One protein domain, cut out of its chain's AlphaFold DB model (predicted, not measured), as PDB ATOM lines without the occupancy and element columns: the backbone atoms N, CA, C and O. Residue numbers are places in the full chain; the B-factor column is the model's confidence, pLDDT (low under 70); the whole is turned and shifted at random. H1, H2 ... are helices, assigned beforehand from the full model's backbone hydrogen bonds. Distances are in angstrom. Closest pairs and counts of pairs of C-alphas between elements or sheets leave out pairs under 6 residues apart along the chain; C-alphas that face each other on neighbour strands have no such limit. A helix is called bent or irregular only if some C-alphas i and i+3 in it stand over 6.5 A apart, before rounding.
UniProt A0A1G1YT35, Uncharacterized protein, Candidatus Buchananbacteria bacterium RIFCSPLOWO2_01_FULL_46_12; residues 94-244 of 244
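This is residues 94 to 244 of the 244 residues of an uncharacterized protein of Candidatus Buchananbacteria bacterium RIFCSPLOWO2_01_FULL_46_12 (UniProt A0A1G1YT35). Two helical hairpins make a long, flat bundle: H1 and H2 lie side by side, and the bent helix H3 and H4 cross over one side of them. Arm H3a crosses H1, arm H3b slants away from H2, H4 folds back across H1 onto H2, and residues 94 to 99 of H1 stick out. H1, H2, H3b and H4 run up and down, each against the one before it in the chain. The printed part has 151 residues, is all helix with H1 to H4 in order and no named strand, and is only just loose, close to compact, with a radius of gyration of the C-alphas of 18.2 A and spans of 60 by 35 by 17 A.

H1, residues 94 to 135, touches H2, residues 140 to 172, with residues 118 to 133 alone, at a shallow tilt of 15 degrees, opposite ways; their closest C-alphas, Leu 126 and Pro 147, are 6.3 A apart. H3, residues 177 to 209, was assigned as one helix by its hydrogen bonds but is bent, with C-alphas 188 and 191 6.5 A apart; its arms are H3a, residues 177 to 188, and H3b, residues 191 to 209. H3a touches H1 at a steep tilt of 51 degrees, closest at the C-alphas of Phe 112 and Ser 188, 4.1 A. H4, residues 213 to 241, touches H2 at a shallow tilt of 31 degrees, the same way, closest at the C-alphas of Gly 166 and Ala 240, 4.1 A. H3b and H4, a hairpin, come closest at the C-alphas of Ile 203 and Pro 215, 6.7 A. H2 and H3b are apart. Every O i to N i+4 pair is within hydrogen-bond range in H1 and H3a, against 27 of 29 in H2, 13 of 15 in H3b and 24 of 25 in H4.

H1 measures 60.8 A from C-alpha 94 at (119.875, 123.041, 133.242) to C-alpha 135; H2 measures 48.7 A, H3a 16.6 A and H3b 28.7 A. H4 measures 41.8 A and ends at C-alpha 241, (101.483, 141.645, 129.660).

The C-alphas farthest apart, Lys 94 and Ser 137, are 63.5 A apart. The printed part has no cut, and its three links are tight. Mean pLDDT of the printed part is 72.4, with 47 residues under 70, among them 138 to 153 and 204 to 212.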
ATOM      1  N   LYS A  94     120.647 124.200 133.702       73.88
ATOM      2  CA  LYS A  94     119.875 123.041 133.242       73.88
ATOM      3  C   LYS A  94     118.685 122.756 134.167       73.88
ATOM      4  O   LYS A  94     117.569 122.668 133.676       73.88
ATOM      5  N   ARG A  95     118.887 122.751 135.492       71.81
ATOM      6  CA  ARG A  95     117.795 122.590 136.475       71.81
ATOM      7  C   ARG A  95     116.735 123.688 136.369       71.81
ATOM      8  O   ARG A  95     115.548 123.387 136.418       71.81
ATOM      9  N   ARG A  96     117.140 124.953 136.187       74.62
ATOM     10  CA  ARG A  96     116.190 126.058 135.948       74.62
ATOM     11  C   ARG A  96     115.415 125.874 134.642       74.62
ATOM     12  O   ARG A  96     114.206 126.073 134.637       74.62
ATOM     13  N   ALA A  97     116.082 125.479 133.559       73.12
ATOM     14  CA  ALA A  97     115.426 125.231 132.275       73.12
ATOM     15  C   ALA A  97     114.415 124.074 132.356       73.12
ATOM     16  O   ALA A  97     113.295 124.213 131.876       73.12
ATOM     17  N   GLU A  98     114.772 122.976 133.023       78.00
ATOM     18  CA  GLU A  98     113.873 121.840 133.265       78.00
ATOM     19  C   GLU A  98     112.670 122.233 134.138       78.00
ATOM     20  O   GLU A  98     111.547 121.819 133.860       78.00
ATOM     21  N   ALA A  99     112.874 123.066 135.166       80.38
ATOM     22  CA  ALA A  99     111.785 123.581 135.996       80.38
ATOM     23  C   ALA A  99     110.812 124.458 135.187       80.38
ATOM     24  O   ALA A  99     109.595 124.288 135.291       80.38
ATOM     25  N   ILE A 100     111.335 125.344 134.330       78.25
ATOM     26  CA  ILE A 100     110.523 126.164 133.420       78.25
ATOM     27  C   ILE A 100     109.757 125.267 132.441       78.25
ATOM     28  O   ILE A 100     108.556 125.446 132.273       78.25
ATOM     29  N   GLN A 101     110.408 124.259 131.855       79.00
ATOM     30  CA  GLN A 101     109.767 123.328 130.927       79.00
ATOM     31  C   GLN A 101     108.619 122.554 131.589       79.00
ATOM     32  O   GLN A 101     107.529 122.491 131.027       79.00
ATOM     33  N   ARG A 102     108.818 122.017 132.802       83.94
ATOM     34  CA  ARG A 102     107.735 121.358 133.557       83.94
ATOM     35  C   ARG A 102     106.573 122.306 133.827       83.94
ATOM     36  O   ARG A 102     105.421 121.895 133.750       83.94
ATOM     37  N   THR A 103     106.877 123.563 134.130       83.56
ATOM     38  CA  THR A 103     105.865 124.589 134.392       83.56
ATOM     39  C   THR A 103     105.058 124.892 133.131       83.56
ATOM     40  O   THR A 103     103.832 124.864 133.178       83.56
ATOM     41  N   ILE A 104     105.727 125.075 131.989       79.44
ATOM     42  CA  ILE A 104     105.089 125.263 130.678       79.44
ATOM     43  C   ILE A 104     104.169 124.083 130.345       79.44
ATOM     44  O   ILE A 104     103.013 124.293 130.001       79.44
ATOM     45  N   VAL A 105     104.642 122.842 130.503       81.88
ATOM     46  CA  VAL A 105     103.829 121.646 130.227       81.88
ATOM     47  C   VAL A 105     102.628 121.560 131.168       81.88
ATOM     48  O   VAL A 105     101.520 121.298 130.715       81.88
ATOM     49  N   ARG A 106     102.813 121.825 132.467       85.12
ATOM     50  CA  ARG A 106     101.724 121.786 133.452       85.12
ATOM     51  C   ARG A 106     100.623 122.789 133.117       85.12
ATOM     52  O   ARG A 106      99.460 122.408 133.080       85.12
ATOM     53  N   TYR A 107     100.977 124.049 132.866       83.69
ATOM     54  CA  TYR A 107      99.989 125.068 132.506       83.69
ATOM     55  C   TYR A 107      99.401 124.833 131.110       83.69
ATOM     56  O   TYR A 107      98.213 125.067 130.921       83.69
ATOM     57  N   GLY A 108     100.183 124.295 130.169       80.31
ATOM     58  CA  GLY A 108      99.688 123.879 128.854       80.31
ATOM     59  C   GLY A 108      98.630 122.782 128.949       80.31
ATOM     60  O   GLY A 108      97.596 122.877 128.300       80.31
ATOM     61  N   LEU A 109      98.830 121.787 129.818       81.62
ATOM     62  CA  LEU A 109      97.845 120.731 130.076       81.62
ATOM     63  C   LEU A 109      96.589 121.252 130.786       81.62
ATOM     64  O   LEU A 109      95.490 120.828 130.451       81.62
ATOM     65  N   ILE A 110      96.728 122.185 131.733       81.81
ATOM     66  CA  ILE A 110      95.569 122.811 132.394       81.81
ATOM     67  C   ILE A 110      94.722 123.568 131.365       81.81
ATOM     68  O   ILE A 110      93.505 123.398 131.321       81.81
ATOM     69  N   LEU A 111      95.370 124.371 130.518       84.75
ATOM     70  CA  LEU A 111      94.700 125.128 129.465       84.75
ATOM     71  C   LEU A 111      94.091 124.199 128.404       84.75
ATOM     72  O   LEU A 111      92.973 124.437 127.961       84.75
ATOM     73  N   PHE A 112      94.768 123.094 128.068       82.38
ATOM     74  CA  PHE A 112      94.226 122.041 127.204       82.38
ATOM     75  C   PHE A 112      92.920 121.477 127.760       82.38
ATOM     76  O   PHE A 112      91.915 121.469 127.054       82.38
ATOM     77  N   SER A 113      92.915 121.029 129.020       77.56
ATOM     78  CA  SER A 113      91.716 120.478 129.654       77.56
ATOM     79  C   SER A 113      90.580 121.494 129.661       77.56
ATOM     80  O   SER A 113      89.447 121.143 129.350       77.56
ATOM     81  N   PHE A 114      90.893 122.758 129.949       82.38
ATOM     82  CA  PHE A 114      89.910 123.829 129.955       82.38
ATOM     83  C   PHE A 114      89.294 124.069 128.565       82.38
ATOM     84  O   PHE A 114      88.069 124.054 128.419       82.38
ATOM     85  N   ASN A 115      90.125 124.205 127.529       81.31
ATOM     86  CA  ASN A 115      89.663 124.387 126.153       81.31
ATOM     87  C   ASN A 115      88.876 123.173 125.647       81.31
ATOM     88  O   ASN A 115      87.843 123.331 125.001       81.31
ATOM     89  N   PHE A 116      89.324 121.962 125.976       81.38
ATOM     90  CA  PHE A 116      88.631 120.729 125.621       81.38
ATOM     91  C   PHE A 116      87.223 120.676 126.230       81.38
ATOM     92  O   PHE A 116      86.254 120.421 125.516       81.38
ATOM     93  N   THR A 117      87.082 120.987 127.524       78.12
ATOM     94  CA  THR A 117      85.771 121.063 128.187       78.12
ATOM     95  C   THR A 117      84.880 122.135 127.565       78.12
ATOM     96  O   THR A 117      83.703 121.876 127.325       78.12
ATOM     97  N   LEU A 118      85.429 123.313 127.260       81.50
ATOM     98  CA  LEU A 118      84.692 124.397 126.609       81.50
ATOM     99  C   LEU A 118      84.139 123.987 125.237       81.50
ATOM    100  O   LEU A 118      82.971 124.239 124.947       81.50
ATOM    101  N   ILE A 119      84.949 123.332 124.408       82.69
ATOM    102  CA  ILE A 119      84.532 122.888 123.071       82.69
ATOM    103  C   ILE A 119      83.473 121.794 123.157       82.69
ATOM    104  O   ILE A 119      82.492 121.842 122.417       82.69
ATOM    105  N   LEU A 120      83.628 120.832 124.072       80.50
ATOM    106  CA  LEU A 120      82.601 119.816 124.304       80.50
ATOM    107  C   LEU A 120      81.287 120.448 124.764       80.50
ATOM    108  O   LEU A 120      80.227 120.097 124.250       80.50
ATOM    109  N   PHE A 121      81.351 121.400 125.694       76.62
ATOM    110  CA  PHE A 121      80.171 122.122 126.154       76.62
ATOM    111  C   PHE A 121      79.485 122.863 125.001       76.62
ATOM    112  O   PHE A 121      78.277 122.725 124.831       76.62
ATOM    113  N   LEU A 122      80.248 123.578 124.166       81.56
ATOM    114  CA  LEU A 122      79.728 124.248 122.973       81.56
ATOM    115  C   LEU A 122      79.057 123.257 122.013       81.56
ATOM    116  O   LEU A 122      77.947 123.513 121.551       81.56
ATOM    117  N   PHE A 123      79.702 122.120 121.743       81.06
ATOM    118  CA  PHE A 123      79.179 121.081 120.858       81.06
ATOM    119  C   PHE A 123      77.834 120.534 121.355       81.06
ATOM    120  O   PHE A 123      76.851 120.538 120.612       81.06
ATOM    121  N   PHE A 124      77.761 120.115 122.623       78.56
ATOM    122  CA  PHE A 124      76.527 119.584 123.207       78.56
ATOM    123  C   PHE A 124      75.433 120.643 123.331       78.56
ATOM    124  O   PHE A 124      74.263 120.329 123.127       78.56
ATOM    125  N   LEU A 125      75.793 121.895 123.618       74.38
ATOM    126  CA  LEU A 125      74.836 122.993 123.696       74.38
ATOM    127  C   LEU A 125      74.235 123.309 122.319       74.38
ATOM    128  O   LEU A 125      73.018 123.434 122.202       74.38
ATOM    129  N   LEU A 126      75.061 123.375 121.267       79.62
ATOM    130  CA  LEU A 126      74.590 123.547 119.889       79.62
ATOM    131  C   LEU A 126      73.711 122.373 119.450       79.62
ATOM    132  O   LEU A 126      72.656 122.592 118.857       79.62
ATOM    133  N   MET A 127      74.098 121.139 119.779       77.94
ATOM    134  CA  MET A 127      73.302 119.944 119.494       77.94
ATOM    135  C   MET A 127      71.954 119.966 120.226       77.94
ATOM    136  O   MET A 127      70.914 119.826 119.592       77.94
ATOM    137  N   GLY A 128      71.945 120.235 121.532       74.81
ATOM    138  CA  GLY A 128      70.718 120.312 122.323       74.81
ATOM    139  C   GLY A 128      69.767 121.406 121.836       74.81
ATOM    140  O   GLY A 128      68.576 121.155 121.672       74.81
ATOM    141  N   LEU A 129      70.288 122.599 121.536       76.75
ATOM    142  CA  LEU A 129      69.476 123.720 121.056       76.75
ATOM    143  C   LEU A 129      68.921 123.483 119.652       76.75
ATOM    144  O   LEU A 129      67.759 123.791 119.402       76.75
ATOM    145  N   THR A 130      69.711 122.909 118.745       74.50
ATOM    146  CA  THR A 130      69.235 122.576 117.394       74.50
ATOM    147  C   THR A 130      68.195 121.457 117.418       74.50
ATOM    148  O   THR A 130      67.175 121.574 116.741       74.50
ATOM    149  N   THR A 131      68.376 120.418 118.241       75.88
ATOM    150  CA  THR A 131      67.363 119.365 118.424       75.88
ATOM    151  C   THR A 131      66.086 119.912 119.066       75.88
ATOM    152  O   THR A 131      64.994 119.628 118.578       75.88
ATOM    153  N   ALA A 132      66.191 120.743 120.106       75.12
ATOM    154  CA  ALA A 132      65.029 121.364 120.744       75.12
ATOM    155  C   ALA A 132      64.266 122.286 119.782       75.12
ATOM    156  O   ALA A 132      63.039 122.243 119.731       75.12
ATOM    157  N   ALA A 133      64.979 123.079 118.977       73.19
ATOM    158  CA  ALA A 133      64.356 123.954 117.990       73.19
ATOM    159  C   ALA A 133      63.625 123.172 116.890       73.19
ATOM    160  O   ALA A 133      62.543 123.585 116.472       73.19
ATOM    161  N   PHE A 134      64.176 122.025 116.473       72.88
ATOM    162  CA  PHE A 134      63.520 121.116 115.535       72.88
ATOM    163  C   PHE A 134      62.245 120.501 116.135       72.88
ATOM    164  O   PHE A 134      61.197 120.526 115.499       72.88
ATOM    165  N   LEU A 135      62.303 120.015 117.382       79.25
ATOM    166  CA  LEU A 135      61.151 119.417 118.074       79.25
ATOM    167  C   LEU A 135      60.015 120.418 118.320       79.25
ATOM    168  O   LEU A 135      58.844 120.064 118.218       79.25
ATOM    169  N   LEU A 136      60.353 121.671 118.622       80.56
ATOM    170  CA  LEU A 136      59.383 122.734 118.882       80.56
ATOM    171  C   LEU A 136      58.882 123.431 117.606       80.56
ATOM    172  O   LEU A 136      58.106 124.377 117.707       80.56
ATOM    173  N   SER A 137      59.315 122.985 116.416       73.62
ATOM    174  CA  SER A 137      58.967 123.593 115.121       73.62
ATOM    175  C   SER A 137      59.178 125.115 115.099       73.62
ATOM    176  O   SER A 137      58.376 125.867 114.543       73.62
ATOM    177  N   LEU A 138      60.248 125.585 115.753       69.19
ATOM    178  CA  LEU A 138      60.536 127.015 115.843       69.19
ATOM    179  C   LEU A 138      60.854 127.580 114.454       69.19
ATOM    180  O   LEU A 138      61.439 126.909 113.605       69.19
ATOM    181  N   SER A 139      60.477 128.840 114.226       67.50
ATOM    182  CA  SER A 139      60.715 129.499 112.938       67.50
ATOM    183  C   SER A 139      62.204 129.503 112.553       67.50
ATOM    184  O   SER A 139      63.088 129.592 113.408       67.50
ATOM    185  N   VAL A 140      62.481 129.475 111.246       62.69
ATOM    186  CA  VAL A 140      63.840 129.449 110.666       62.69
ATOM    187  C   VAL A 140      64.735 130.577 111.208       62.69
ATOM    188  O   VAL A 140      65.929 130.379 111.419       62.69
ATOM    189  N   TRP A 141      64.154 131.740 111.519       53.78
ATOM    190  CA  TRP A 141      64.860 132.876 112.122       53.78
ATOM    191  C   TRP A 141      65.410 132.573 113.519       53.78
ATOM    192  O   TRP A 141      66.541 132.941 113.834       53.78
ATOM    193  N   VAL A 142      64.647 131.853 114.343       60.88
ATOM    194  CA  VAL A 142      65.075 131.436 115.687       60.88
ATOM    195  C   VAL A 142      66.176 130.376 115.590       60.88
ATOM    196  O   VAL A 142      67.150 130.431 116.337       60.88
ATOM    197  N   ILE A 143      66.078 129.475 114.608       58.34
ATOM    198  CA  ILE A 143      67.084 128.437 114.334       58.34
ATOM    199  C   ILE A 143      68.432 129.044 113.910       58.34
ATOM    200  O   ILE A 143      69.473 128.487 114.243       58.34
ATOM    201  N   ALA A 144      68.444 130.192 113.227       57.78
ATOM    202  CA  ALA A 144      69.676 130.889 112.851       57.78
ATOM    203  C   ALA A 144      70.237 131.788 113.972       57.78
ATOM    204  O   ALA A 144      71.453 131.864 114.158       57.78
ATOM    205  N   PHE A 145      69.371 132.458 114.740       62.28
ATOM    206  CA  PHE A 145      69.787 133.420 115.767       62.28
ATOM    207  C   PHE A 145      70.352 132.749 117.028       62.28
ATOM    208  O   PHE A 145      71.327 133.229 117.606       62.28
ATOM    209  N   VAL A 146      69.776 131.617 117.445       64.06
ATOM    210  CA  VAL A 146      70.173 130.910 118.673       64.06
ATOM    211  C   VAL A 146      71.623 130.389 118.617       64.06
ATOM    212  O   VAL A 146      72.376 130.682 119.546       64.06
ATOM    213  N   PRO A 147      72.085 129.702 117.550       63.00
ATOM    214  CA  PRO A 147      73.484 129.289 117.423       63.00
ATOM    215  C   PRO A 147      74.460 130.468 117.423       63.00
ATOM    216  O   PRO A 147      75.503 130.403 118.067       63.00
ATOM    217  N   LEU A 148      74.108 131.566 116.751       63.19
ATOM    218  CA  LEU A 148      74.908 132.793 116.730       63.19
ATOM    219  C   LEU A 148      75.064 133.380 118.136       63.19
ATOM    220  O   LEU A 148      76.181 133.662 118.564       63.19
ATOM    221  N   PHE A 149      73.966 133.509 118.880       60.91
ATOM    222  CA  PHE A 149      73.987 134.007 120.254       60.91
ATOM    223  C   PHE A 149      74.840 133.124 121.179       60.91
ATOM    224  O   PHE A 149      75.629 133.633 121.976       60.91
ATOM    225  N   VAL A 150      74.749 131.802 121.021       65.75
ATOM    226  CA  VAL A 150      75.570 130.831 121.758       65.75
ATOM    227  C   VAL A 150      77.054 130.987 121.434       65.75
ATOM    228  O   VAL A 150      77.872 130.990 122.349       65.75
ATOM    229  N   ILE A 151      77.411 131.171 120.159       67.62
ATOM    230  CA  ILE A 151      78.797 131.409 119.734       67.62
ATOM    231  C   ILE A 151      79.333 132.715 120.337       67.62
ATOM    232  O   ILE A 151      80.464 132.746 120.822       67.62
ATOM    233  N   PHE A 152      78.528 133.781 120.364       62.72
ATOM    234  CA  PHE A 152      78.920 135.053 120.979       62.72
ATOM    235  C   PHE A 152      79.120 134.939 122.492       62.72
ATOM    236  O   PHE A 152      80.139 135.402 123.008       62.72
ATOM    237  N   LEU A 153      78.191 134.296 123.207       62.62
ATOM    238  CA  LEU A 153      78.328 134.045 124.645       62.62
ATOM    239  C   LEU A 153      79.549 133.180 124.953       62.62
ATOM    240  O   LEU A 153      80.296 133.468 125.890       62.62
ATOM    241  N   PHE A 154      79.781 132.149 124.142       72.25
ATOM    242  CA  PHE A 154      80.958 131.301 124.237       72.25
ATOM    243  C   PHE A 154      82.244 132.117 124.081       72.25
ATOM    244  O   PHE A 154      83.108 132.064 124.956       72.25
ATOM    245  N   ALA A 155      82.351 132.923 123.022       64.56
ATOM    246  CA  ALA A 155      83.525 133.749 122.757       64.56
ATOM    247  C   ALA A 155      83.782 134.770 123.878       64.56
ATOM    248  O   ALA A 155      84.922 134.931 124.315       64.56
ATOM    249  N   ALA A 156      82.731 135.421 124.388       60.50
ATOM    250  CA  ALA A 156      82.839 136.367 125.497       60.50
ATOM    251  C   ALA A 156      83.341 135.686 126.781       60.50
ATOM    252  O   ALA A 156      84.266 136.176 127.431       60.50
ATOM    253  N   THR A 157      82.780 134.524 127.117       64.56
ATOM    254  CA  THR A 157      83.152 133.773 128.324       64.56
ATOM    255  C   THR A 157      84.578 133.227 128.220       64.56
ATOM    256  O   THR A 157      85.370 133.377 129.152       64.56
ATOM    257  N   ALA A 158      84.940 132.658 127.067       73.56
ATOM    258  CA  ALA A 158      86.286 132.157 126.804       73.56
ATOM    259  C   ALA A 158      87.328 133.284 126.875       73.56
ATOM    260  O   ALA A 158      88.364 133.119 127.515       73.56
ATOM    261  N   SER A 159      87.020 134.460 126.317       65.25
ATOM    262  CA  SER A 159      87.904 135.629 126.357       65.25
ATOM    263  C   SER A 159      88.245 136.066 127.784       65.25
ATOM    264  O   SER A 159      89.419 136.268 128.101       65.25
ATOM    265  N   ILE A 160      87.252 136.137 128.677       67.06
ATOM    266  CA  ILE A 160      87.477 136.496 130.086       67.06
ATOM    267  C   ILE A 160      88.426 135.493 130.749       67.06
ATOM    268  O   ILE A 160      89.350 135.879 131.470       67.06
ATOM    269  N   ILE A 161      88.220 134.201 130.495       74.56
ATOM    270  CA  ILE A 161      88.976 133.142 131.158       74.56
ATOM    271  C   ILE A 161      90.404 133.071 130.623       74.56
ATOM    272  O   ILE A 161      91.343 133.027 131.414       74.56
ATOM    273  N   TRP A 162      90.594 133.152 129.306       80.12
ATOM    274  CA  TRP A 162      91.919 133.232 128.694       80.12
ATOM    275  C   TRP A 162      92.694 134.464 129.161       80.12
ATOM    276  O   TRP A 162      93.889 134.368 129.443       80.12
ATOM    277  N   TYR A 163      92.023 135.608 129.315       71.44
ATOM    278  CA  TYR A 163      92.651 136.822 129.826       71.44
ATOM    279  C   TYR A 163      93.157 136.621 131.262       71.44
ATOM    280  O   TYR A 163      94.328 136.884 131.551       71.44
ATOM    281  N   ARG A 164      92.312 136.076 132.151       71.06
ATOM    282  CA  ARG A 164      92.701 135.735 133.531       71.06
ATOM    283  C   ARG A 164      93.806 134.684 133.574       71.06
ATOM    284  O   ARG A 164      94.727 134.797 134.378       71.06
ATOM    285  N   PHE A 165      93.766 133.700 132.683       80.44
ATOM    286  CA  PHE A 165      94.823 132.704 132.565       80.44
ATOM    287  C   PHE A 165      96.158 133.351 132.179       80.44
ATOM    288  O   PHE A 165      97.182 133.065 132.797       80.44
ATOM    289  N   GLY A 166      96.145 134.304 131.242       75.62
ATOM    290  CA  GLY A 166      97.303 135.135 130.914       75.62
ATOM    291  C   GLY A 166      97.884 135.848 132.139       75.62
ATOM    292  O   GLY A 166      99.089 135.769 132.383       75.62
ATOM    293  N   GLN A 167      97.039 136.473 132.965       76.19
ATOM    294  CA  GLN A 167      97.476 137.121 134.210       76.19
ATOM    295  C   GLN A 167      98.116 136.129 135.201       76.19
ATOM    296  O   GLN A 167      99.129 136.439 135.829       76.19
ATOM    297  N   ILE A 168      97.598 134.899 135.303       81.00
ATOM    298  CA  ILE A 168      98.219 133.842 136.117       81.00
ATOM    299  C   ILE A 168      99.609 133.502 135.566       81.00
ATOM    300  O   ILE A 168     100.578 133.467 136.328       81.00
ATOM    301  N   LEU A 169      99.749 133.329 134.248       81.12
ATOM    302  CA  LEU A 169     101.037 133.030 133.613       81.12
ATOM    303  C   LEU A 169     102.082 134.121 133.858       81.12
ATOM    304  O   LEU A 169     103.263 133.807 134.004       81.12
ATOM    305  N   ARG A 170     101.666 135.385 133.976       79.19
ATOM    306  CA  ARG A 170     102.554 136.489 134.362       79.19
ATOM    307  C   ARG A 170     103.184 136.292 135.737       79.19
ATOM    308  O   ARG A 170     104.376 136.545 135.899       79.19
ATOM    309  N   SER A 171     102.397 135.871 136.726       80.06
ATOM    310  CA  SER A 171     102.897 135.643 138.090       80.06
ATOM    311  C   SER A 171     103.918 134.499 138.152       80.06
ATOM    312  O   SER A 171     104.819 134.498 138.990       80.06
ATOM    313  N   VAL A 172     103.807 133.557 137.213       82.75
ATOM    314  CA  VAL A 172     104.633 132.353 137.114       82.75
ATOM    315  C   VAL A 172     105.907 132.600 136.298       82.75
ATOM    316  O   VAL A 172     106.990 132.157 136.684       82.75
ATOM    317  N   PHE A 173     105.803 133.311 135.172       80.19
ATOM    318  CA  PHE A 173     106.909 133.560 134.250       80.19
ATOM    319  C   PHE A 173     107.400 135.006 134.350       80.19
ATOM    320  O   PHE A 173     106.859 135.917 133.730       80.19
ATOM    321  N   GLN A 174     108.489 135.213 135.095       73.31
ATOM    322  CA  GLN A 174     109.097 136.542 135.255       73.31
ATOM    323  C   GLN A 174     109.995 136.956 134.075       73.31
ATOM    324  O   GLN A 174     110.159 138.143 133.802       73.31
ATOM    325  N   GLU A 175     110.563 135.990 133.351       72.62
ATOM    326  CA  GLU A 175     111.421 136.219 132.184       72.62
ATOM    327  C   GLU A 175     110.763 135.661 130.919       72.62
ATOM    328  O   GLU A 175     110.091 134.636 130.979       72.62
ATOM    329  N   LYS A 176     110.982 136.311 129.764       71.81
ATOM    330  CA  LYS A 176     110.482 135.874 128.438       71.81
ATOM    331  C   LYS A 176     108.995 135.496 128.430       71.81
ATOM    332  O   LYS A 176     108.584 134.550 127.765       71.81
ATOM    333  N   LEU A 177     108.208 136.279 129.157       71.31
ATOM    334  CA  LEU A 177     106.805 136.024 129.444       71.31
ATOM    335  C   LEU A 177     105.975 135.732 128.188       71.31
ATOM    336  O   LEU A 177     105.319 134.703 128.159       71.31
ATOM    337  N   ILE A 178     106.103 136.547 127.134       68.88
ATOM    338  CA  ILE A 178     105.379 136.367 125.859       68.88
ATOM    339  C   ILE A 178     105.711 135.014 125.208       68.88
ATOM    340  O   ILE A 178     104.833 134.316 124.709       68.88
ATOM    341  N   LEU A 179     106.985 134.618 125.237       67.50
ATOM    342  CA  LEU A 179     107.439 133.373 124.621       67.50
ATOM    343  C   LEU A 179     106.944 132.157 125.410       67.50
ATOM    344  O   LEU A 179     106.499 131.178 124.817       67.50
ATOM    345  N   TYR A 180     107.006 132.205 126.742       73.81
ATOM    346  CA  TYR A 180     106.536 131.100 127.579       73.81
ATOM    347  C   TYR A 180     105.011 131.001 127.612       73.81
ATOM    348  O   TYR A 180     104.496 129.888 127.550       73.81
ATOM    349  N   SER A 181     104.286 132.124 127.621       70.19
ATOM    350  CA  SER A 181     102.828 132.119 127.488       70.19
ATOM    351  C   SER A 181     102.391 131.598 126.122       70.19
ATOM    352  O   SER A 181     101.510 130.749 126.058       70.19
ATOM    353  N   GLY A 182     103.062 132.012 125.044       69.62
ATOM    354  CA  GLY A 182     102.805 131.490 123.702       69.62
ATOM    355  C   GLY A 182     103.038 129.979 123.601       69.62
ATOM    356  O   GLY A 182     102.216 129.270 123.034       69.62
ATOM    357  N   LEU A 183     104.109 129.454 124.212       72.00
ATOM    358  CA  LEU A 183     104.360 128.007 124.258       72.00
ATOM    359  C   LEU A 183     103.301 127.240 125.056       72.00
ATOM    360  O   LEU A 183     102.938 126.136 124.660       72.00
ATOM    361  N   VAL A 184     102.804 127.806 126.160       81.00
ATOM    362  CA  VAL A 184     101.707 127.216 126.942       81.00
ATOM    363  C   VAL A 184     100.444 127.076 126.091       81.00
ATOM    364  O   VAL A 184      99.854 125.997 126.077       81.00
ATOM    365  N   VAL A 185     100.081 128.117 125.332       79.12
ATOM    366  CA  VAL A 185      98.937 128.071 124.406       79.12
ATOM    367  C   VAL A 185      99.192 127.091 123.261       79.12
ATOM    368  O   VAL A 185      98.331 126.301 122.905       79.12
ATOM    369  N   LEU A 186     100.403 127.050 122.705       72.31
ATOM    370  CA  LEU A 186     100.715 126.108 121.627       72.31
ATOM    371  C   LEU A 186     100.543 124.644 122.075       72.31
ATOM    372  O   LEU A 186     100.020 123.819 121.327       72.31
ATOM    373  N   ILE A 187     100.964 124.329 123.306       74.62
ATOM    374  CA  ILE A 187     100.805 123.000 123.914       74.62
ATOM    375  C   ILE A 187      99.334 122.691 124.207       74.62
ATOM    376  O   ILE A 187      98.965 121.522 124.141       74.62
ATOM    377  N   SER A 188      98.494 123.688 124.503       83.12
ATOM    378  CA  SER A 188      97.057 123.456 124.676       83.12
ATOM    379  C   SER A 188      96.334 123.250 123.347       83.12
ATOM    380  O   SER A 188      95.455 122.405 123.233       83.12
ATOM    381  N   VAL A 189      96.719 123.982 122.310       77.81
ATOM    382  CA  VAL A 189      95.997 124.014 121.037       77.81
ATOM    383  C   VAL A 189      96.365 122.851 120.118       77.81
ATOM    384  O   VAL A 189      95.486 122.256 119.497       77.81
ATOM    385  N   LEU A 190      97.651 122.510 119.994       72.56
ATOM    386  CA  LEU A 190      98.096 121.497 119.028       72.56
ATOM    387  C   LEU A 190      97.447 120.118 119.250       72.56
ATOM    388  O   LEU A 190      96.917 119.560 118.286       72.56
ATOM    389  N   PRO A 191      97.428 119.558 120.478       72.75
ATOM    390  CA  PRO A 191      96.760 118.285 120.736       72.75
ATOM    391  C   PRO A 191      95.254 118.367 120.484       72.75
ATOM    392  O   PRO A 191      94.657 117.413 119.996       72.75
ATOM    393  N   LEU A 192      94.645 119.518 120.774       78.56
ATOM    394  CA  LEU A 192      93.219 119.747 120.585       78.56
ATOM    395  C   LEU A 192      92.834 119.725 119.102       78.56
ATOM    396  O   LEU A 192      91.892 119.033 118.723       78.56
ATOM    397  N   LEU A 193      93.599 120.416 118.253       74.94
ATOM    398  CA  LEU A 193      93.406 120.395 116.802       74.94
ATOM    399  C   LEU A 193      93.615 118.993 116.221       74.94
ATOM    400  O   LEU A 193      92.853 118.582 115.350       74.94
ATOM    401  N   LEU A 194      94.600 118.239 116.723       72.94
ATOM    402  CA  LEU A 194      94.802 116.843 116.328       72.94
ATOM    403  C   LEU A 194      93.589 115.979 116.685       72.94
ATOM    404  O   LEU A 194      93.095 115.245 115.832       72.94
ATOM    405  N   ILE A 195      93.071 116.091 117.911       74.06
ATOM    406  CA  ILE A 195      91.874 115.357 118.351       74.06
ATOM    407  C   ILE A 195      90.671 115.702 117.467       74.06
ATOM    408  O   ILE A 195      89.972 114.800 117.008       74.06
ATOM    409  N   LEU A 196      90.451 116.987 117.180       75.50
ATOM    410  CA  LEU A 196      89.363 117.437 116.308       75.50
ATOM    411  C   LEU A 196      89.527 116.938 114.871       75.50
ATOM    412  O   LEU A 196      88.548 116.537 114.248       75.50
ATOM    413  N   PHE A 197      90.753 116.899 114.355       72.69
ATOM    414  CA  PHE A 197      91.036 116.335 113.041       72.69
ATOM    415  C   PHE A 197      90.691 114.840 112.981       72.69
ATOM    416  O   PHE A 197      89.972 114.418 112.073       72.69
ATOM    417  N   PHE A 198      91.119 114.054 113.977       72.19
ATOM    418  CA  PHE A 198      90.766 112.632 114.078       72.19
ATOM    419  C   PHE A 198      89.253 112.420 114.203       72.19
ATOM    420  O   PHE A 198      88.698 111.565 113.514       72.19
ATOM    421  N   LEU A 199      88.570 113.225 115.020       74.12
ATOM    422  CA  LEU A 199      87.110 113.201 115.127       74.12
ATOM    423  C   LEU A 199      86.433 113.526 113.790       74.12
ATOM    424  O   LEU A 199      85.450 112.875 113.450       74.12
ATOM    425  N   SER A 200      86.974 114.462 113.002       70.06
ATOM    426  CA  SER A 200      86.427 114.797 111.679       70.06
ATOM    427  C   SER A 200      86.475 113.608 110.717       70.06
ATOM    428  O   SER A 200      85.500 113.343 110.015       70.06
ATOM    429  N   LEU A 201      87.574 112.843 110.742       67.12
ATOM    430  CA  LEU A 201      87.728 111.643 109.927       67.12
ATOM    431  C   LEU A 201      86.711 110.583 110.344       67.12
ATOM    432  O   LEU A 201      85.999 110.059 109.494       67.12
ATOM    433  N   ILE A 202      86.573 110.333 111.648       72.50
ATOM    434  CA  ILE A 202      85.581 109.391 112.178       72.50
ATOM    435  C   ILE A 202      84.172 109.809 111.740       72.50
ATOM    436  O   ILE A 202      83.448 109.016 111.145       72.50
ATOM    437  N   ILE A 203      83.794 111.069 111.953       71.75
ATOM    438  CA  ILE A 203      82.463 111.574 111.601       71.75
ATOM    439  C   ILE A 203      82.206 111.465 110.096       71.75
ATOM    440  O   ILE A 203      81.115 111.051 109.710       71.75
ATOM    441  N   SER A 204      83.190 111.756 109.240       66.62
ATOM    442  CA  SER A 204      83.046 111.610 107.783       66.62
ATOM    443  C   SER A 204      82.768 110.165 107.345       66.62
ATOM    444  O   SER A 204      81.956 109.952 106.448       66.62
ATOM    445  N   VAL A 205      83.352 109.174 108.027       67.06
ATOM    446  CA  VAL A 205      83.114 107.745 107.766       67.06
ATOM    447  C   VAL A 205      81.718 107.321 108.240       67.06
ATOM    448  O   VAL A 205      81.011 106.616 107.526       67.06
ATOM    449  N   PHE A 206      81.276 107.790 109.412       63.88
ATOM    450  CA  PHE A 206      79.952 107.470 109.965       63.88
ATOM    451  C   PHE A 206      78.790 108.244 109.308       63.88
ATOM    452  O   PHE A 206      77.635 107.813 109.380       63.88
ATOM    453  N   SER A 207      79.078 109.354 108.623       57.19
ATOM    454  CA  SER A 207      78.079 110.195 107.935       57.19
ATOM    455  C   SER A 207      77.467 109.557 106.686       57.19
ATOM    456  O   SER A 207      76.505 110.094 106.141       57.19
ATOM    457  N   PHE A 208      77.945 108.382 106.266       53.19
ATOM    458  CA  PHE A 208      77.320 107.584 105.204       53.19
ATOM    459  C   PHE A 208      75.887 107.111 105.550       53.19
ATOM    460  O   PHE A 208      75.187 106.583 104.693       53.19
ATOM    461  N   SER A 209      75.435 107.319 106.795       54.62
ATOM    462  CA  SER A 209      74.135 106.890 107.339       54.62
ATOM    463  C   SER A 209      72.977 107.901 107.194       54.62
ATOM    464  O   SER A 209      71.882 107.646 107.688       54.62
ATOM    465  N   GLY A 210      73.170 109.027 106.494       52.84
ATOM    466  CA  GLY A 210      72.064 109.864 105.992       52.84
ATOM    467  C   GLY A 210      71.580 111.023 106.879       52.84
ATOM    468  O   GLY A 210      70.730 111.791 106.436       52.84
ATOM    469  N   SER A 211      72.122 111.227 108.087       59.16
ATOM    470  CA  SER A 211      71.796 112.417 108.900       59.16
ATOM    471  C   SER A 211      72.805 113.554 108.658       59.16
ATOM    472  O   SER A 211      73.989 113.414 108.968       59.16
ATOM    473  N   SER A 212      72.348 114.700 108.139       66.94
ATOM    474  CA  SER A 212      73.182 115.881 107.835       66.94
ATOM    475  C   SER A 212      73.416 116.822 109.028       66.94
ATOM    476  O   SER A 212      74.245 117.732 108.953       66.94
ATOM    477  N   LEU A 213      72.724 116.607 110.151       70.31
ATOM    478  CA  LEU A 213      72.741 117.505 111.311       70.31
ATOM    479  C   LEU A 213      74.046 117.408 112.121       70.31
ATOM    480  O   LEU A 213      74.681 118.425 112.396       70.31
ATOM    481  N   LEU A 214      74.490 116.191 112.448       72.06
ATOM    482  CA  LEU A 214      75.711 115.959 113.230       72.06
ATOM    483  C   LEU A 214      76.992 116.451 112.517       72.06
ATOM    484  O   LEU A 214      77.788 117.139 113.160       72.06
ATOM    485  N   PRO A 215      77.181 116.217 111.202       71.12
ATOM    486  CA  PRO A 215      78.325 116.758 110.462       71.12
ATOM    487  C   PRO A 215      78.324 118.286 110.403       71.12
ATOM    488  O   PRO A 215      79.375 118.905 110.549       71.12
ATOM    489  N   THR A 216      77.149 118.903 110.246       71.50
ATOM    490  CA  THR A 216      77.007 120.365 110.174       71.50
ATOM    491  C   THR A 216      77.384 121.025 111.501       71.50
ATOM    492  O   THR A 216      78.189 121.955 111.523       71.50
ATOM    493  N   ILE A 217      76.875 120.512 112.624       72.81
ATOM    494  CA  ILE A 217      77.194 121.036 113.964       72.81
ATOM    495  C   ILE A 217      78.670 120.832 114.294       72.81
ATOM    496  O   ILE A 217      79.310 121.720 114.863       72.81
ATOM    497  N   PHE A 218      79.234 119.688 113.902       76.62
ATOM    498  CA  PHE A 218      80.654 119.429 114.076       76.62
ATOM    499  C   PHE A 218      81.517 120.417 113.279       76.62
ATOM    500  O   PHE A 218      82.467 120.971 113.825       76.62
ATOM    501  N   LEU A 219      81.155 120.702 112.026       72.19
ATOM    502  CA  LEU A 219      81.876 121.647 111.172       72.19
ATOM    503  C   LEU A 219      81.811 123.075 111.735       72.19
ATOM    504  O   LEU A 219      82.838 123.748 111.815       72.19
ATOM    505  N   VAL A 220      80.641 123.508 112.221       71.38
ATOM    506  CA  VAL A 220      80.483 124.795 112.923       71.38
ATOM    507  C   VAL A 220      81.357 124.847 114.177       71.38
ATOM    508  O   VAL A 220      82.079 125.818 114.383       71.38
ATOM    509  N   THR A 221      81.354 123.788 114.987       76.69
ATOM    510  CA  THR A 221      82.170 123.707 116.211       76.69
ATOM    511  C   THR A 221      83.664 123.760 115.891       76.69
ATOM    512  O   THR A 221      84.417 124.474 116.555       76.69
ATOM    513  N   LEU A 222      84.102 123.053 114.847       75.75
ATOM    514  CA  LEU A 222      85.486 123.057 114.384       75.75
ATOM    515  C   LEU A 222      85.902 124.455 113.918       75.75
ATOM    516  O   LEU A 222      86.955 124.943 114.320       75.75
ATOM    517  N   LEU A 223      85.053 125.131 113.141       71.56
ATOM    518  CA  LEU A 223      85.315 126.481 112.642       71.56
ATOM    519  C   LEU A 223      85.404 127.499 113.789       71.56
ATOM    520  O   LEU A 223      86.353 128.283 113.845       71.56
ATOM    521  N   VAL A 224      84.478 127.437 114.749       73.94
ATOM    522  CA  VAL A 224      84.512 128.272 115.961       73.94
ATOM    523  C   VAL A 224      85.760 127.979 116.789       73.94
ATOM    524  O   VAL A 224      86.375 128.909 117.300       73.94
ATOM    525  N   THR A 225      86.188 126.718 116.874       73.94
ATOM    526  CA  THR A 225      87.408 126.344 117.598       73.94
ATOM    527  C   THR A 225      88.664 126.903 116.932       73.94
ATOM    528  O   THR A 225      89.531 127.440 117.613       73.94
ATOM    529  N   VAL A 226      88.774 126.827 115.603       69.31
ATOM    530  CA  VAL A 226      89.920 127.393 114.872       69.31
ATOM    531  C   VAL A 226      89.993 128.911 115.062       69.31
ATOM    532  O   VAL A 226      91.070 129.447 115.315       69.31
ATOM    533  N   LEU A 227      88.852 129.605 115.006       69.12
ATOM    534  CA  LEU A 227      88.788 131.037 115.310       69.12
ATOM    535  C   LEU A 227      89.182 131.322 116.764       69.12
ATOM    536  O   LEU A 227      90.003 132.200 117.022       69.12
ATOM    537  N   ALA A 228      88.636 130.555 117.707       70.88
ATOM    538  CA  ALA A 228      88.926 130.652 119.133       70.88
ATOM    539  C   ALA A 228      90.428 130.532 119.419       70.88
ATOM    540  O   ALA A 228      90.975 131.378 120.115       70.88
ATOM    541  N   VAL A 229      91.107 129.561 118.811       69.69
ATOM    542  CA  VAL A 229      92.558 129.345 118.930       69.69
ATOM    543  C   VAL A 229      93.371 130.581 118.532       69.69
ATOM    544  O   VAL A 229      94.343 130.937 119.200       69.69
ATOM    545  N   ILE A 230      92.979 131.250 117.445       66.12
ATOM    546  CA  ILE A 230      93.668 132.455 116.962       66.12
ATOM    547  C   ILE A 230      93.540 133.582 117.994       66.12
ATOM    548  O   ILE A 230      94.523 134.247 118.327       66.12
ATOM    549  N   PHE A 231      92.336 133.769 118.537       69.19
ATOM    550  CA  PHE A 231      92.086 134.774 119.566       69.19
ATOM    551  C   PHE A 231      92.670 134.394 120.930       69.19
ATOM    552  O   PHE A 231      93.040 135.280 121.696       69.19
ATOM    553  N   GLU A 232      92.813 133.109 121.238       75.38
ATOM    554  CA  GLU A 232      93.366 132.627 122.501       75.38
ATOM    555  C   GLU A 232      94.820 133.071 122.675       75.38
ATOM    556  O   GLU A 232      95.156 133.673 123.695       75.38
ATOM    557  N   ILE A 233      95.672 132.862 121.662       73.69
ATOM    558  CA  ILE A 233      97.082 133.297 121.700       73.69
ATOM    559  C   ILE A 233      97.161 134.793 122.017       73.69
ATOM    560  O   ILE A 233      97.945 135.225 122.865       73.69
ATOM    561  N   PHE A 234      96.309 135.577 121.366       65.69
ATOM    562  CA  PHE A 234      96.239 137.020 121.526       65.69
ATOM    563  C   PHE A 234      95.784 137.433 122.931       65.69
ATOM    564  O   PHE A 234      96.476 138.185 123.618       65.69
ATOM    565  N   ILE A 235      94.647 136.910 123.388       70.69
ATOM    566  CA  ILE A 235      94.024 137.275 124.662       70.69
ATOM    567  C   ILE A 235      94.896 136.834 125.843       70.69
ATOM    568  O   ILE A 235      95.102 137.615 126.776       70.69
ATOM    569  N   VAL A 236      95.473 135.629 125.788       71.62
ATOM    570  CA  VAL A 236      96.398 135.128 126.817       71.62
ATOM    571  C   VAL A 236      97.658 135.991 126.867       71.62
ATOM    572  O   VAL A 236      98.124 136.343 127.953       71.62
ATOM    573  N   THR A 237      98.202 136.387 125.714       67.06
ATOM    574  CA  THR A 237      99.393 137.249 125.660       67.06
ATOM    575  C   THR A 237      99.104 138.642 126.219       67.06
ATOM    576  O   THR A 237      99.900 139.164 127.001       67.06
ATOM    577  N   ILE A 238      97.946 139.229 125.900       67.19
ATOM    578  CA  ILE A 238      97.510 140.515 126.466       67.19
ATOM    579  C   ILE A 238      97.350 140.406 127.982       67.19
ATOM    580  O   ILE A 238      97.895 141.236 128.715       67.19
ATOM    581  N   GLY A 239      96.661 139.372 128.469       62.09
ATOM    582  CA  GLY A 239      96.502 139.120 129.900       62.09
ATOM    583  C   GLY A 239      97.847 139.002 130.614       62.09
ATOM    584  O   GLY A 239      98.055 139.612 131.657       62.09
ATOM    585  N   ALA A 240      98.812 138.309 130.006       71.75
ATOM    586  CA  ALA A 240     100.135 138.136 130.588       71.75
ATOM    587  C   ALA A 240     100.945 139.449 130.651       71.75
ATOM    588  O   ALA A 240     101.726 139.669 131.578       71.75
ATOM    589  N   VAL A 241     100.766 140.358 129.690       68.38
ATOM    590  CA  VAL A 241     101.483 141.645 129.660       68.38
ATOM    591  C   VAL A 241     100.823 142.704 130.556       68.38
ATOM    592  O   VAL A 241     101.519 143.585 131.076       68.38
ATOM    593  N   THR A 242      99.514 142.611 130.799       69.06
ATOM    594  CA  THR A 242      98.754 143.600 131.585       69.06
ATOM    595  C   THR A 242      99.077 143.487 133.077       69.06
ATOM    596  O   THR A 242      99.099 142.383 133.623       69.06
ATOM    597  N   LYS A 243      99.468 144.600 133.722       58.44
ATOM    598  CA  LYS A 243      99.668 144.652 135.184       58.44
ATOM    599  C   LYS A 243      98.299 144.865 135.811       58.44
ATOM    600  O   LYS A 243      97.598 145.755 135.337       58.44
ATOM    601  N   ASP A 244      97.974 144.070 136.825       53.16
ATOM    602  CA  ASP A 244      96.956 144.471 137.799       53.16
ATOM    603  C   ASP A 244      97.391 145.774 138.491       53.16
ATOM    604  O   ASP A 244      98.615 145.929 138.748       53.16
TER     605      ASP A 244